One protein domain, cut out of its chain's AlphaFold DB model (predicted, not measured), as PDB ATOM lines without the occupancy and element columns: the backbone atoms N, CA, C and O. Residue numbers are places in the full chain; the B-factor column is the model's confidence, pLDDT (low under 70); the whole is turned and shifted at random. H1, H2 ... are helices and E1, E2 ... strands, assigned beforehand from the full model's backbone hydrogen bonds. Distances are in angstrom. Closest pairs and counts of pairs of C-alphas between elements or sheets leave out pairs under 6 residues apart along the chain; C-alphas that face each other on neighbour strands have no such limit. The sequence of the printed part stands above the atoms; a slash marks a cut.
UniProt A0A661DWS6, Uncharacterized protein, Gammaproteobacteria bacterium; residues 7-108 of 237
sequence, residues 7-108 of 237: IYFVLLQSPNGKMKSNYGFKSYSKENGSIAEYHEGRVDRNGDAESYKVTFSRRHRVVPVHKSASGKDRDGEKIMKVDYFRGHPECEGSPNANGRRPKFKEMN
ATOM      1  N   ILE A   7     152.957 -84.721  54.873       87.81
ATOM      2  CA  ILE A   7     152.163 -85.664  54.092       87.81
ATOM      3  C   ILE A   7     150.737 -85.134  54.105       87.81
ATOM      4  O   ILE A   7     150.240 -84.685  55.138       87.81
ATOM      5  N   TYR A   8     150.081 -85.149  52.955       89.12
ATOM      6  CA  TYR A   8     148.738 -84.613  52.810       89.12
ATOM      7  C   TYR A   8     147.753 -85.770  52.721       89.12
ATOM      8  O   TYR A   8     147.950 -86.686  51.935       89.12
ATOM      9  N   PHE A   9     146.679 -85.724  53.501       91.12
ATOM     10  CA  PHE A   9     145.564 -86.658  53.369       91.12
ATOM     11  C   PHE A   9     144.372 -85.928  52.771       91.12
ATOM     12  O   PHE A   9     144.045 -84.827  53.213       91.12
ATOM     13  N   VAL A  10     143.716 -86.525  51.780       90.31
ATOM     14  CA  VAL A  10     142.589 -85.927  51.062       90.31
ATOM     15  C   VAL A  10     141.330 -86.768  51.219       90.31
ATOM     16  O   VAL A  10     141.349 -87.985  51.066       90.31
ATOM     17  N   LEU A  11     140.214 -86.107  51.514       89.00
ATOM     18  CA  LEU A  11     138.897 -86.736  51.567       89.00
ATOM     19  C   LEU A  11     138.440 -87.123  50.151       89.00
ATOM     20  O   LEU A  11     138.364 -86.252  49.283       89.00
ATOM     21  N   LEU A  12     138.068 -88.383  49.923       85.56
ATOM     22  CA  LEU A  12     137.559 -88.889  48.643       85.56
ATOM     23  C   LEU A  12     136.141 -88.361  48.367       85.56
ATOM     24  O   LEU A  12     135.355 -88.158  49.292       85.56
ATOM     25  N   GLN A  13     135.796 -88.097  47.101       69.88
ATOM     26  CA  GLN A  13     134.416 -87.730  46.749       69.88
ATOM     27  C   GLN A  13     133.508 -88.960  46.806       69.88
ATOM     28  O   GLN A  13     133.900 -90.055  46.415       69.88
ATOM     29  N   SER A  14     132.267 -88.768  47.258       60.12
ATOM     30  CA  SER A  14     131.224 -89.779  47.067       60.12
ATOM     31  C   SER A  14     130.966 -89.966  45.561       60.12
ATOM     32  O   SER A  14     130.919 -88.949  44.861       60.12
ATOM     33  N   PRO A  15     130.730 -91.200  45.068       48.69
ATOM     34  CA  PRO A  15     130.477 -91.488  43.649       48.69
ATOM     35  C   PRO A  15     129.387 -90.613  43.011       48.69
ATOM     36  O   PRO A  15     129.423 -90.327  41.824       48.69
ATOM     37  N   ASN A  16     128.445 -90.116  43.819       53.22
ATOM     38  CA  ASN A  16     127.316 -89.306  43.358       53.22
ATOM     39  C   ASN A  16     127.586 -87.787  43.387       53.22
ATOM     40  O   ASN A  16     126.640 -86.998  43.372       53.22
ATOM     41  N   GLY A  17     128.843 -87.345  43.539       52.19
ATOM     42  CA  GLY A  17     129.264 -85.935  43.485       52.19
ATOM     43  C   GLY A  17     128.754 -85.023  44.617       52.19
ATOM     44  O   GLY A  17     129.261 -83.919  44.807       52.19
ATOM     45  N   LYS A  18     127.780 -85.468  45.422       49.97
ATOM     46  CA  LYS A  18     127.202 -84.720  46.548       49.97
ATOM     47  C   LYS A  18     127.746 -85.239  47.879       49.97
ATOM     48  O   LYS A  18     127.225 -86.203  48.437       49.97
ATOM     49  N   MET A  19     128.757 -84.571  48.436       56.28
ATOM     50  CA  MET A  19     129.135 -84.766  49.842       56.28
ATOM     51  C   MET A  19     128.293 -83.868  50.750       56.28
ATOM     52  O   MET A  19     128.364 -82.642  50.683       56.28
ATOM     53  N   LYS A  20     127.480 -84.486  51.613       54.34
ATOM     54  CA  LYS A  20     126.513 -83.792  52.476       54.34
ATOM     55  C   LYS A  20     127.065 -83.360  53.843       54.34
ATOM     56  O   LYS A  20     126.315 -82.744  54.588       54.34
ATOM     57  N   SER A  21     128.329 -83.580  54.216       65.50
ATOM     58  CA  SER A  21     128.801 -83.236  55.577       65.50
ATOM     59  C   SER A  21     130.324 -83.141  55.716       65.50
ATOM     60  O   SER A  21     131.067 -83.592  54.849       65.50
ATOM     61  N   ASN A  22     130.773 -82.511  56.809       81.62
ATOM     62  CA  ASN A  22     132.143 -82.647  57.308       81.62
ATOM     63  C   ASN A  22     132.373 -84.104  57.737       81.62
ATOM     64  O   ASN A  22     131.455 -84.741  58.256       81.62
ATOM     65  N   TYR A  23     133.589 -84.606  57.559       87.25
ATOM     66  CA  TYR A  23     134.000 -85.922  58.037       87.25
ATOM     67  C   TYR A  23     135.112 -85.762  59.069       87.25
ATOM     68  O   TYR A  23     135.943 -84.867  58.959       87.25
ATOM     69  N   GLY A  24     135.132 -86.603  60.090       87.25
ATOM     70  CA  GLY A  24     136.168 -86.556  61.104       87.25
ATOM     71  C   GLY A  24     136.146 -87.792  61.975       87.25
ATOM     72  O   GLY A  24     135.125 -88.470  62.071       87.25
ATOM     73  N   PHE A  25     137.279 -88.062  62.605       89.31
ATOM     74  CA  PHE A  25     137.475 -89.205  63.481       89.31
ATOM     75  C   PHE A  25     138.414 -88.830  64.630       89.31
ATOM     76  O   PHE A  25     139.136 -87.831  64.562       89.31
ATOM     77  N   LYS A  26     138.348 -89.604  65.711       87.75
ATOM     78  CA  LYS A  26     139.189 -89.454  66.912       87.75
ATOM     79  C   LYS A  26     139.934 -90.737  67.282       87.75
ATOM     80  O   LYS A  26     140.786 -90.720  68.162       87.75
ATOM     81  N   SER A  27     139.584 -91.837  66.626       84.12
ATOM     82  CA  SER A  27     140.084 -93.163  66.937       84.12
ATOM     83  C   SER A  27     140.508 -93.891  65.674       84.12
ATOM     84  O   SER A  27     140.079 -93.547  64.577       84.12
ATOM     85  N   TYR A  28     141.357 -94.894  65.844       79.56
ATOM     86  CA  TYR A  28     141.818 -95.807  64.806       79.56
ATOM     87  C   TYR A  28     141.764 -97.240  65.336       79.56
ATOM     88  O   TYR A  28     141.592 -97.464  66.536       79.56
ATOM     89  N   SER A  29     141.882 -98.211  64.438       77.50
ATOM     90  CA  SER A  29     141.988 -99.619  64.819       77.50
ATOM     91  C   SER A  29     143.460-100.008  64.909       77.50
ATOM     92  O   SER A  29     144.231 -99.673  64.012       77.50
ATOM     93  N   LYS A  30     143.844-100.699  65.982       74.62
ATOM     94  CA  LYS A  30     145.131-101.391  66.106       74.62
ATOM     95  C   LYS A  30     145.086-102.721  65.335       74.62
ATOM     96  O   LYS A  30     144.005-103.203  64.994       74.62
ATOM     97  N   GLU A  31     146.249-103.328  65.094       69.25
ATOM     98  CA  GLU A  31     146.385-104.606  64.363       69.25
ATOM     99  C   GLU A  31     145.609-105.764  65.014       69.25
ATOM    100  O   GLU A  31     145.093-106.641  64.330       69.25
ATOM    101  N   ASN A  32     145.454-105.738  66.340       72.62
ATOM    102  CA  ASN A  32     144.659-106.703  67.106       72.62
ATOM    103  C   ASN A  32     143.134-106.443  67.044       72.62
ATOM    104  O   ASN A  32     142.367-107.100  67.747       72.62
ATOM    105  N   GLY A  33     142.686-105.458  66.259       70.50
ATOM    106  CA  GLY A  33     141.283-105.068  66.126       70.50
ATOM    107  C   GLY A  33     140.749-104.154  67.234       70.50
ATOM    108  O   GLY A  33     139.599-103.715  67.140       70.50
ATOM    109  N   SER A  34     141.543-103.814  68.258       78.00
ATOM    110  CA  SER A  34     141.110-102.886  69.309       78.00
ATOM    111  C   SER A  34     141.038-101.447  68.789       78.00
ATOM    112  O   SER A  34     141.786-101.047  67.898       78.00
ATOM    113  N   ILE A  35     140.136-100.643  69.354       79.38
ATOM    114  CA  ILE A  35     139.994 -99.223  69.007       79.38
ATOM    115  C   ILE A  35     140.853 -98.397  69.966       79.38
ATOM    116  O   ILE A  35     140.713 -98.531  71.179       79.38
ATOM    117  N   ALA A  36     141.707 -97.534  69.426       81.06
ATOM    118  CA  ALA A  36     142.572 -96.637  70.189       81.06
ATOM    119  C   ALA A  36     142.361 -95.175  69.773       81.06
ATOM    120  O   ALA A  36     141.948 -94.898  68.646       81.06
ATOM    121  N   GLU A  37     142.646 -94.237  70.676       84.75
ATOM    122  CA  GLU A  37     142.621 -92.791  70.413       84.75
ATOM    123  C   GLU A  37     144.046 -92.234  70.383       84.75
ATOM    124  O   GLU A  37     144.928 -92.727  71.083       84.75
ATOM    125  N   TYR A  38     144.273 -91.214  69.553       84.06
ATOM    126  CA  TYR A  38     145.561 -90.526  69.453       84.06
ATOM    127  C   TYR A  38     145.546 -89.261  70.315       84.06
ATOM    128  O   TYR A  38     144.651 -88.429  70.168       84.06
ATOM    129  N   HIS A  39     146.554 -89.076  71.163       84.12
ATOM    130  CA  HIS A  39     146.695 -87.923  72.050       84.12
ATOM    131  C   HIS A  39     147.950 -87.112  71.696       84.12
ATOM    132  O   HIS A  39     149.064 -87.637  71.637       84.12
ATOM    133  N   GLU A  40     147.788 -85.798  71.509       80.94
ATOM    134  CA  GLU A  40     148.895 -84.859  71.228       80.94
ATOM    135  C   GLU A  40     149.558 -84.305  72.503       80.94
ATOM    136  O   GLU A  40     150.279 -83.311  72.447       80.94
ATOM    137  N   GLY A  41     149.308 -84.920  73.664       72.62
ATOM    138  CA  GLY A  41     149.840 -84.462  74.953       72.62
ATOM    139  C   GLY A  41     149.168 -83.199  75.499       72.62
ATOM    140  O   GLY A  41     149.690 -82.581  76.423       72.62
ATOM    141  N   ARG A  42     148.018 -82.806  74.939       76.56
ATOM    142  CA  ARG A  42     147.144 -81.784  75.527       76.56
ATOM    143  C   ARG A  42     146.296 -82.413  76.619       76.56
ATOM    144  O   ARG A  42     145.887 -83.563  76.483       76.56
ATOM    145  N   VAL A  43     146.028 -81.646  77.665       79.06
ATOM    146  CA  VAL A  43     145.074 -82.004  78.711       79.06
ATOM    147  C   VAL A  43     143.891 -81.049  78.661       79.06
ATOM    148  O   VAL A  43     144.052 -79.873  78.320       79.06
ATOM    149  N   ASP A  44     142.702 -81.559  78.948       79.00
ATOM    150  CA  ASP A  44     141.500 -80.752  79.057       79.00
ATOM    151  C   ASP A  44     141.482 -79.947  80.373       79.00
ATOM    152  O   ASP A  44     142.435 -79.946  81.158       79.00
ATOM    153  N   ARG A  45     140.386 -79.223  80.629       78.38
ATOM    154  CA  ARG A  45     140.236 -78.414  81.854       78.38
ATOM    155  C   ARG A  45     140.199 -79.246  83.140       78.38
ATOM    156  O   ARG A  45     140.396 -78.673  84.208       78.38
ATOM    157  N   ASN A  46     139.940 -80.546  83.036       82.12
ATOM    158  CA  ASN A  46     139.874 -81.481  84.154       82.12
ATOM    159  C   ASN A  46     141.212 -82.211  84.370       82.12
ATOM    160  O   ASN A  46     141.352 -82.934  85.351       82.12
ATOM    161  N   GLY A  47     142.204 -81.991  83.498       77.31
ATOM    162  CA  GLY A  47     143.506 -82.654  83.549       77.31
ATOM    163  C   GLY A  47     143.566 -83.972  82.771       77.31
ATOM    164  O   GLY A  47     144.604 -84.633  82.798       77.31
ATOM    165  N   ASP A  48     142.505 -84.336  82.047       78.56
ATOM    166  CA  ASP A  48     142.440 -85.568  81.262       78.56
ATOM    167  C   ASP A  48     143.082 -85.378  79.884       78.56
ATOM    168  O   ASP A  48     142.972 -84.319  79.268       78.56
ATOM    169  N   ALA A  49     143.748 -86.410  79.359       76.62
ATOM    170  CA  ALA A  49     144.386 -86.344  78.045       76.62
ATOM    171  C   ALA A  49     143.354 -86.111  76.924       76.62
ATOM    172  O   ALA A  49     142.488 -86.946  76.660       76.62
ATOM    173  N   GLU A  50     143.484 -85.003  76.195       80.44
ATOM    174  CA  GLU A  50     142.578 -84.646  75.107       80.44
ATOM    175  C   GLU A  50     142.900 -85.473  73.854       80.44
ATOM    176  O   GLU A  50     144.043 -85.505  73.381       80.44
ATOM    177  N   SER A  51     141.892 -86.155  73.299       82.12
ATOM    178  CA  SER A  51     142.059 -86.895  72.051       82.12
ATOM    179  C   SER A  51     142.027 -85.985  70.831       82.12
ATOM    180  O   SER A  51     141.178 -85.103  70.657       82.12
ATOM    181  N   TYR A  52     142.977 -86.224  69.938       85.62
ATOM    182  CA  TYR A  52     143.128 -85.489  68.701       85.62
ATOM    183  C   TYR A  52     142.009 -85.830  67.722       85.62
ATOM    184  O   TYR A  52     141.853 -86.962  67.254       85.62
ATOM    185  N   LYS A  53     141.256 -84.803  67.342       87.06
ATOM    186  CA  LYS A  53     140.182 -84.925  66.365       87.06
ATOM    187  C   LYS A  53     140.660 -84.539  64.972       87.06
ATOM    188  O   LYS A  53     140.898 -83.365  64.685       87.06
ATOM    189  N   VAL A  54     140.681 -85.509  64.067       89.81
ATOM    190  CA  VAL A  54     140.834 -85.251  62.634       89.81
ATOM    191  C   VAL A  54     139.527 -84.695  62.100       89.81
ATOM    192  O   VAL A  54     138.459 -85.241  62.365       89.81
ATOM    193  N   THR A  55     139.602 -83.604  61.340       88.25
ATOM    194  CA  THR A  55     138.431 -83.012  60.690       88.25
ATOM    195  C   THR A  55     138.753 -82.637  59.249       88.25
ATOM    196  O   THR A  55     139.546 -81.738  58.989       88.25
ATOM    197  N   PHE A  56     138.069 -83.290  58.317       87.81
ATOM    198  CA  PHE A  56     137.944 -82.899  56.923       87.81
ATOM    199  C   PHE A  56     136.680 -82.054  56.783       87.81
ATOM    200  O   PHE A  56     135.551 -82.545  56.895       87.81
ATOM    201  N   SER A  57     136.858 -80.756  56.564       82.19
ATOM    202  CA  SER A  57     135.724 -79.856  56.364       82.19
ATOM    203  C   SER A  57     135.323 -79.811  54.892       82.19
ATOM    204  O   SER A  57     136.133 -80.076  54.003       82.19
ATOM    205  N   ARG A  58     134.085 -79.399  54.606       75.56
ATOM    206  CA  ARG A  58     133.635 -79.179  53.218       75.56
ATOM    207  C   ARG A  58     134.533 -78.204  52.439       75.56
ATOM    208  O   ARG A  58     134.663 -78.347  51.230       75.56
ATOM    209  N   ARG A  59     135.124 -77.217  53.126       75.19
ATOM    210  CA  ARG A  59     136.007 -76.193  52.532       75.19
ATOM    211  C   ARG A  59     137.471 -76.636  52.479       75.19
ATOM    212  O   ARG A  59     138.159 -76.352  51.511       75.19
ATOM    213  N   HIS A  60     137.923 -77.363  53.495       77.69
ATOM    214  CA  HIS A  60     139.290 -77.858  53.627       77.69
ATOM    215  C   HIS A  60     139.247 -79.382  53.678       77.69
ATOM    216  O   HIS A  60     139.116 -79.989  54.744       77.69
ATOM    217  N   ARG A  61     139.297 -79.975  52.481       82.19
ATOM    218  CA  ARG A  61     139.248 -81.425  52.238       82.19
ATOM    219  C   ARG A  61     140.613 -82.099  52.339       82.19
ATOM    220  O   ARG A  61     140.702 -83.304  52.126       82.19
ATOM    221  N   VAL A  62     141.645 -81.317  52.627       87.00
ATOM    222  CA  VAL A  62     143.024 -81.765  52.762       87.00
ATOM    223  C   VAL A  62     143.478 -81.488  54.185       87.00
ATOM    224  O   VAL A  62     143.296 -80.378  54.686       87.00
ATOM    225  N   VAL A  63     144.075 -82.490  54.821       89.44
ATOM    226  CA  VAL A  63     144.696 -82.371  56.137       89.44
ATOM    227  C   VAL A  63     146.204 -82.569  55.973       89.44
ATOM    228  O   VAL A  63     146.629 -83.675  55.632       89.44
ATOM    229  N   PRO A  64     147.025 -81.523  56.180       88.88
ATOM    230  CA  PRO A  64     148.471 -81.672  56.229       88.88
ATOM    231  C   PRO A  64     148.893 -82.295  57.564       88.88
ATOM    232  O   PRO A  64     148.488 -81.848  58.639       88.88
ATOM    233  N   VAL A  65     149.751 -83.305  57.497       89.38
ATOM    234  CA  VAL A  65     150.316 -84.010  58.647       89.38
ATOM    235  C   VAL A  65     151.831 -83.903  58.574       89.38
ATOM    236  O   VAL A  65     152.439 -84.297  57.585       89.38
ATOM    237  N   HIS A  66     152.461 -83.337  59.602       88.62
ATOM    238  CA  HIS A  66     153.920 -83.230  59.634       88.62
ATOM    239  C   HIS A  66     154.544 -84.628  59.775       88.62
ATOM    240  O   HIS A  66     154.132 -85.391  60.648       88.62
ATOM    241  N   LYS A  67     155.552 -84.956  58.956       86.06
ATOM    242  CA  LYS A  67     156.171 -86.297  58.898       86.06
ATOM    243  C   LYS A  67     156.746 -86.753  60.237       86.06
ATOM    244  O   LYS A  67     156.685 -87.931  60.555       86.06
ATOM    245  N   SER A  68     157.283 -85.819  61.022       87.31
ATOM    246  CA  SER A  68     157.852 -86.105  62.344       87.31
ATOM    247  C   SER A  68     156.874 -85.907  63.509       87.31
ATOM    248  O   SER A  68     157.293 -85.991  64.660       87.31
ATOM    249  N   ALA A  69     155.603 -85.572  63.246       87.81
ATOM    250  CA  ALA A  69     154.633 -85.422  64.324       87.81
ATOM    251  C   ALA A  69     154.341 -86.792  64.937       87.81
ATOM    252  O   ALA A  69     153.967 -87.731  64.235       87.81
ATOM    253  N   SER A  70     154.487 -86.880  66.253       88.94
ATOM    254  CA  SER A  70     154.181 -88.068  67.037       88.94
ATOM    255  C   SER A  70     153.361 -87.689  68.255       88.94
ATOM    256  O   SER A  70     153.500 -86.583  68.778       88.94
ATOM    257  N   GLY A  71     152.572 -88.634  68.727       85.44
ATOM    258  CA  GLY A  71     151.785 -88.526  69.940       85.44
ATOM    259  C   GLY A  71     151.840 -89.845  70.677       85.44
ATOM    260  O   GLY A  71     152.687 -90.696  70.385       85.44
ATOM    261  N   LYS A  72     150.940 -90.000  71.636       85.19
ATOM    262  CA  LYS A  72     150.771 -91.256  72.354       85.19
ATOM    263  C   LYS A  72     149.365 -91.774  72.140       85.19
ATOM    264  O   LYS A  72     148.442 -90.978  71.969       85.19
ATOM    265  N   ASP A  73     149.204 -93.081  72.140       80.12
ATOM    266  CA  ASP A  73     147.885 -93.659  72.335       80.12
ATOM    267  C   ASP A  73     147.511 -93.688  73.829       80.12
ATOM    268  O   ASP A  73     148.258 -93.214  74.693       80.12
ATOM    269  N   ARG A  74     146.326 -94.224  74.136       70.69
ATOM    270  CA  ARG A  74     145.833 -94.364  75.514       70.69
ATOM    271  C   ARG A  74     146.691 -95.307  76.371       70.69
ATOM    272  O   ARG A  74     146.720 -95.143  77.586       70.69
ATOM    273  N   ASP A  75     147.396 -96.245  75.743       75.81
ATOM    274  CA  ASP A  75     148.295 -97.194  76.408       75.81
ATOM    275  C   ASP A  75     149.686 -96.573  76.663       75.81
ATOM    276  O   ASP A  75     150.537 -97.162  77.328       75.81
ATOM    277  N   GLY A  76     149.913 -95.344  76.182       76.56
ATOM    278  CA  GLY A  76     151.164 -94.604  76.320       76.56
ATOM    279  C   GLY A  76     152.190 -94.910  75.228       76.56
ATOM    280  O   GLY A  76     153.285 -94.333  75.258       76.56
ATOM    281  N   GLU A  77     151.850 -95.759  74.256       83.12
ATOM    282  CA  GLU A  77     152.713 -96.117  73.136       83.12
ATOM    283  C   GLU A  77     152.868 -94.928  72.193       83.12
ATOM    284  O   GLU A  77     151.909 -94.236  71.835       83.12
ATOM    285  N   LYS A  78     154.107 -94.669  71.775       85.06
ATOM    286  CA  LYS A  78     154.394 -93.594  70.831       85.06
ATOM    287  C   LYS A  78     153.959 -94.021  69.433       85.06
ATOM    288  O   LYS A  78     154.489 -94.984  68.892       85.06
ATOM    289  N   ILE A  79     153.087 -93.235  68.814       86.69
ATOM    290  CA  ILE A  79     152.638 -93.449  67.436       86.69
ATOM    291  C   ILE A  79     152.889 -92.194  66.600       86.69
ATOM    292  O   ILE A  79     152.701 -91.059  67.055       86.69
ATOM    293  N   MET A  80     153.345 -92.385  65.363       89.38
ATOM    294  CA  MET A  80     153.476 -91.285  64.414       89.38
ATOM    295  C   MET A  80     152.090 -90.873  63.935       89.38
ATOM    296  O   MET A  80     151.249 -91.701  63.590       89.38
ATOM    297  N   LYS A  81     151.857 -89.567  63.838       88.31
ATOM    298  CA  LYS A  81     150.578 -89.029  63.377       88.31
ATOM    299  C   LYS A  81     150.239 -89.486  61.956       88.31
ATOM    300  O   LYS A  81     149.074 -89.626  61.624       88.31
ATOM    301  N   VAL A  82     151.247 -89.732  61.121       89.12
ATOM    302  CA  VAL A  82     151.070 -90.297  59.774       89.12
ATOM    303  C   VAL A  82     150.517 -91.722  59.850       89.12
ATOM    304  O   VAL A  82     149.554 -92.039  59.155       89.12
ATOM    305  N   ASP A  83     151.071 -92.553  60.731       88.50
ATOM    306  CA  ASP A  83     150.650 -93.946  60.901       88.50
ATOM    307  C   ASP A  83     149.250 -94.036  61.515       88.50
ATOM    308  O   ASP A  83     148.456 -94.882  61.114       88.50
ATOM    309  N   TYR A  84     148.887 -93.084  62.380       89.06
ATOM    310  CA  TYR A  84     147.512 -92.917  62.860       89.06
ATOM    311  C   TYR A  84     146.501 -92.709  61.715       89.06
ATOM    312  O   TYR A  84     145.419 -93.296  61.734       89.06
ATOM    313  N   PHE A  85     146.841 -91.919  60.688       91.50
ATOM    314  CA  PHE A  85     145.975 -91.763  59.513       91.50
ATOM    315  C   PHE A  85     145.969 -93.024  58.641       91.50
ATOM    316  O   PHE A  85     144.893 -93.471  58.249       91.50
ATOM    317  N   ARG A  86     147.140 -93.614  58.361       89.81
ATOM    318  CA  ARG A  86     147.281 -94.811  57.506       89.81
ATOM    319  C   ARG A  86     146.594 -96.044  58.086       89.81
ATOM    320  O   ARG A  86     145.997 -96.810  57.342       89.81
ATOM    321  N   GLY A  87     146.646 -96.213  59.405       86.44
ATOM    322  CA  GLY A  87     146.016 -97.320  60.121       86.44
ATOM    323  C   GLY A  87     144.511 -97.149  60.338       86.44
ATOM    324  O   GLY A  87     143.861 -98.064  60.844       86.44
ATOM    325  N   HIS A  88     143.920 -96.008  59.970       89.19
ATOM    326  CA  HIS A  88     142.484 -95.805  60.125       89.19
ATOM    327  C   HIS A  88     141.706 -96.725  59.164       89.19
ATOM    328  O   HIS A  88     142.030 -96.754  57.977       89.19
ATOM    329  N   PRO A  89     140.640 -97.422  59.600       87.88
ATOM    330  CA  PRO A  89     139.876 -98.344  58.744       87.88
ATOM    331  C   PRO A  89     139.256 -97.722  57.485       87.88
ATOM    332  O   PRO A  89     138.878 -98.411  56.550       87.88
ATOM    333  N   GLU A  90     139.089 -96.403  57.476       89.12
ATOM    334  CA  GLU A  90     138.515 -95.662  56.346       89.12
ATOM    335  C   GLU A  90     139.581 -94.903  55.530       89.12
ATOM    336  O   GLU A  90     139.221 -94.075  54.691       89.12
ATOM    337  N   CYS A  91     140.874 -95.160  55.769       90.12
ATOM    338  CA  CYS A  91     141.961 -94.722  54.891       90.12
ATOM    339  C   CYS A  91     142.154 -95.736  53.753       90.12
ATOM    340  O   CYS A  91     142.170 -96.945  53.982       90.12
ATOM    341  N   GLU A  92     142.316 -95.253  52.524       88.31
ATOM    342  CA  GLU A  92     142.664 -96.092  51.376       88.31
ATOM    343  C   GLU A  92     143.992 -96.825  51.611       88.31
ATOM    344  O   GLU A  92     144.969 -96.224  52.062       88.31
ATOM    345  N   GLY A  93     144.009 -98.134  51.336       84.75
ATOM    346  CA  GLY A  93     145.176 -98.994  51.555       84.75
ATOM    347  C   GLY A  93     145.468 -99.335  53.021       84.75
ATOM    348  O   GLY A  93     146.511 -99.921  53.299       84.75
ATOM    349  N   SER A  94     144.580 -98.981  53.957       86.56
ATOM    350  CA  SER A  94     144.756 -99.307  55.374       86.56
ATOM    351  C   SER A  94     144.741-100.821  55.617       86.56
ATOM    352  O   SER A  94     143.805-101.489  55.165       86.56
ATOM    353  N   PRO A  95     145.693-101.371  56.397       84.00
ATOM    354  CA  PRO A  95     145.661-102.779  56.799       84.00
ATOM    355  C   PRO A  95     144.429-103.099  57.656       84.00
ATOM    356  O   PRO A  95     143.957-104.231  57.673       84.00
ATOM    357  N   ASN A  96     143.852-102.085  58.308       83.25
ATOM    358  CA  ASN A  96     142.705-102.233  59.198       83.25
ATOM    359  C   ASN A  96     141.375-101.910  58.507       83.25
ATOM    360  O   ASN A  96     140.381-101.629  59.180       83.25
ATOM    361  N   ALA A  97     141.342-101.904  57.168       82.12
ATOM    362  CA  ALA A  97     140.149-101.541  56.412       82.12
ATOM    363  C   ALA A  97     138.939-102.414  56.772       82.12
ATOM    364  O   ALA A  97     137.824-101.902  56.850       82.12
ATOM    365  N   ASN A  98     139.141-103.713  57.036       78.38
ATOM    366  CA  ASN A  98     138.086-104.648  57.456       78.38
ATOM    367  C   ASN A  98     136.818-104.557  56.576       78.38
ATOM    368  O   ASN A  98     135.693-104.523  57.074       78.38
ATOM    369  N   GLY A  99     137.002-104.433  55.254       77.50
ATOM    370  CA  GLY A  99     135.917-104.295  54.272       77.50
ATOM    371  C   GLY A  99     135.215-102.929  54.248       77.50
ATOM    372  O   GLY A  99     134.245-102.746  53.508       77.50
ATOM    373  N   ARG A 100     135.673-101.946  55.032       80.00
ATOM    374  CA  ARG A 100     135.123-100.588  55.007       80.00
ATOM    375  C   ARG A 100     135.534 -99.867  53.732       80.00
ATOM    376  O   ARG A 100     136.665 -99.957  53.264       80.00
ATOM    377  N   ARG A 101     134.589 -99.103  53.182       83.19
ATOM    378  CA  ARG A 101     134.858 -98.254  52.021       83.19
ATOM    379  C   ARG A 101     135.781 -97.101  52.430       83.19
ATOM    380  O   ARG A 101     135.471 -96.426  53.419       83.19
ATOM    381  N   PRO A 102     136.855 -96.832  51.671       88.50
ATOM    382  CA  PRO A 102     137.753 -95.731  51.974       88.50
ATOM    383  C   PRO A 102     137.013 -94.396  51.846       88.50
ATOM    384  O   PRO A 102     136.218 -94.179  50.928       88.50
ATOM    385  N   LYS A 103     137.267 -93.494  52.792       88.12
ATOM    386  CA  LYS A 103     136.729 -92.128  52.814       88.12
ATOM    387  C   LYS A 103     137.801 -91.081  52.563       88.12
ATOM    388  O   LYS A 103     137.462 -89.976  52.148       88.12
ATOM    389  N   PHE A 104     139.067 -91.396  52.799       90.56
ATOM    390  CA  PHE A 104     140.192 -90.510  52.525       90.56
ATOM    391  C   PHE A 104     141.415 -91.321  52.095       90.56
ATOM    392  O   PHE A 104     141.473 -92.523  52.342       90.56
ATOM    393  N   LYS A 105     142.383 -90.664  51.456       90.44
ATOM    394  CA  LYS A 105     143.644 -91.279  51.033       90.44
ATOM    395  C   LYS A 105     144.836 -90.381  51.321       90.44
ATOM    396  O   LYS A 105     144.684 -89.162  51.420       90.44
ATOM    397  N   GLU A 106     146.015 -90.976  51.436       90.31
ATOM    398  CA  GLU A 106     147.272 -90.236  51.363       90.31
ATOM    399  C   GLU A 106     147.460 -89.711  49.936       90.31
ATOM    400  O   GLU A 106     147.397 -90.463  48.967       90.31
ATOM    401  N   MET A 107     147.669 -88.407  49.799       84.44
ATOM    402  CA  MET A 107     148.015 -87.782  48.535       84.44
ATOM    403  C   MET A 107     149.496 -88.041  48.269       84.44
ATOM    404  O   MET A 107     150.368 -87.427  48.886       84.44
ATOM    405  N   ASN A 108     149.767 -88.957  47.347       78.19
ATOM    406  CA  ASN A 108     151.106 -89.272  46.881       78.19
ATOM    407  C   ASN A 108     151.180 -88.923  45.394       78.19
ATOM    408  O   ASN A 108     150.668 -89.666  44.562       78.19
TER     409      ASN A 108
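This is residues 7 to 108 of the 237 residues of an uncharacterized protein of Gammaproteobacteria bacterium (UniProt A0A661DWS6). What shape do these strands make? Three small sheets stand like the sides of a loose triangle: the branched sheet E3 E4 E5 E8 E9 is one side, the pair E2 and E6 another and the sheet E7 E1 E10 the third, with the short helix H1 packed between the branched sheet and the sheet E7 E1 E10. The chain passes between the branched sheet and the pair E2 and E6 twice, as E2 runs on into E3 and E5 into E6, and the long unnamed stretch 87 to 103 leads from H1 to E10. What is it made of, and how large is it? The printed part has 102 residues, with ten named strands and one named helix in the order E1 E2 E3 E4 E5 E6 E7 E8 E9 H1 E10; the neighbour strands are antiparallel, and the class is mostly strand, though under half of the residues are in named elements. It is compact, with a radius of gyration of the C-alphas of 13.9 A and spans of 43 by 30 by 23 A.

Where is the largest sheet? It holds E3, residues 27 to 29, E4, residues 35 to 43, E5, residues 49 to 51, E8, residues 70 to 73, and E9, residues 78 to 80. E4 is the longest strand, 20.4 A from C-alpha 35 at (139.994, -99.223, 69.007) to C-alpha 43 at (145.074, -82.004, 78.711), and it bends by 80 degrees at residue 40. Where are the other strands and the helix? E2 is residues 23 to 25 and E6 residues 54 to 56; E1, residues 7 to 11, spans 13.5 A from C-alpha 7 at (152.163, -85.664, 54.092), E7, residues 62 to 66, spans 13.0 A, and E10 is residues 104 to 107. H1, residues 81 to 86, is 8.9 A long.

How is the branched sheet joined? E3 and E5 lie on one side of E4, beside its residues 35 to 37 and 38 to 43, and E8 on the other side, beside residues 37 to 40; E3 E4 E5 is a meander, each strand the antiparallel neighbour of the one before. N 28 and O 36 are 2.9 A apart, N 50 and O 42 2.8 A, and N 39 and O 72 2.8 A. E8 and E9 form a hairpin, with N 71 and O 79 at 2.9 A. How do the other two sheets pair? E2 and E6 are antiparallel at 171 degrees, with N 56 and O 23 at 2.7 A. E1 is the inner strand between E7 and E10, with N 9 and O 63 at 3.0 A and N 10 and O 105 at 2.8 A. Where is H1? It is on the branched sheet, its closest C-alphas to E8 being those of Lys 81 and Ser 70, 5.2 A apart. It is also on the sheet E7 E1 E10, at a height over the sheet of 8.5 A, over E1 and slantwise to the strands at 46 degrees on the local plane; every O i to N i+4 pair in H1 is within hydrogen-bond range.

How far does it reach? The two C-alphas farthest apart are those of Asn 16 and Gly 47, at 43.8 A, while those of Ile 7 and Asn 108, first and last printed, are 8.1 A apart. Which links are long, and is there a cut? The links E1 to E2, with 11 residues, and H1 to E10, with 17, are long; the printed part has no cut. Where is confidence low? The model's mean pLDDT over the printed part is 81.4, and it is under 70 at residues 13 to 21 and residue 31.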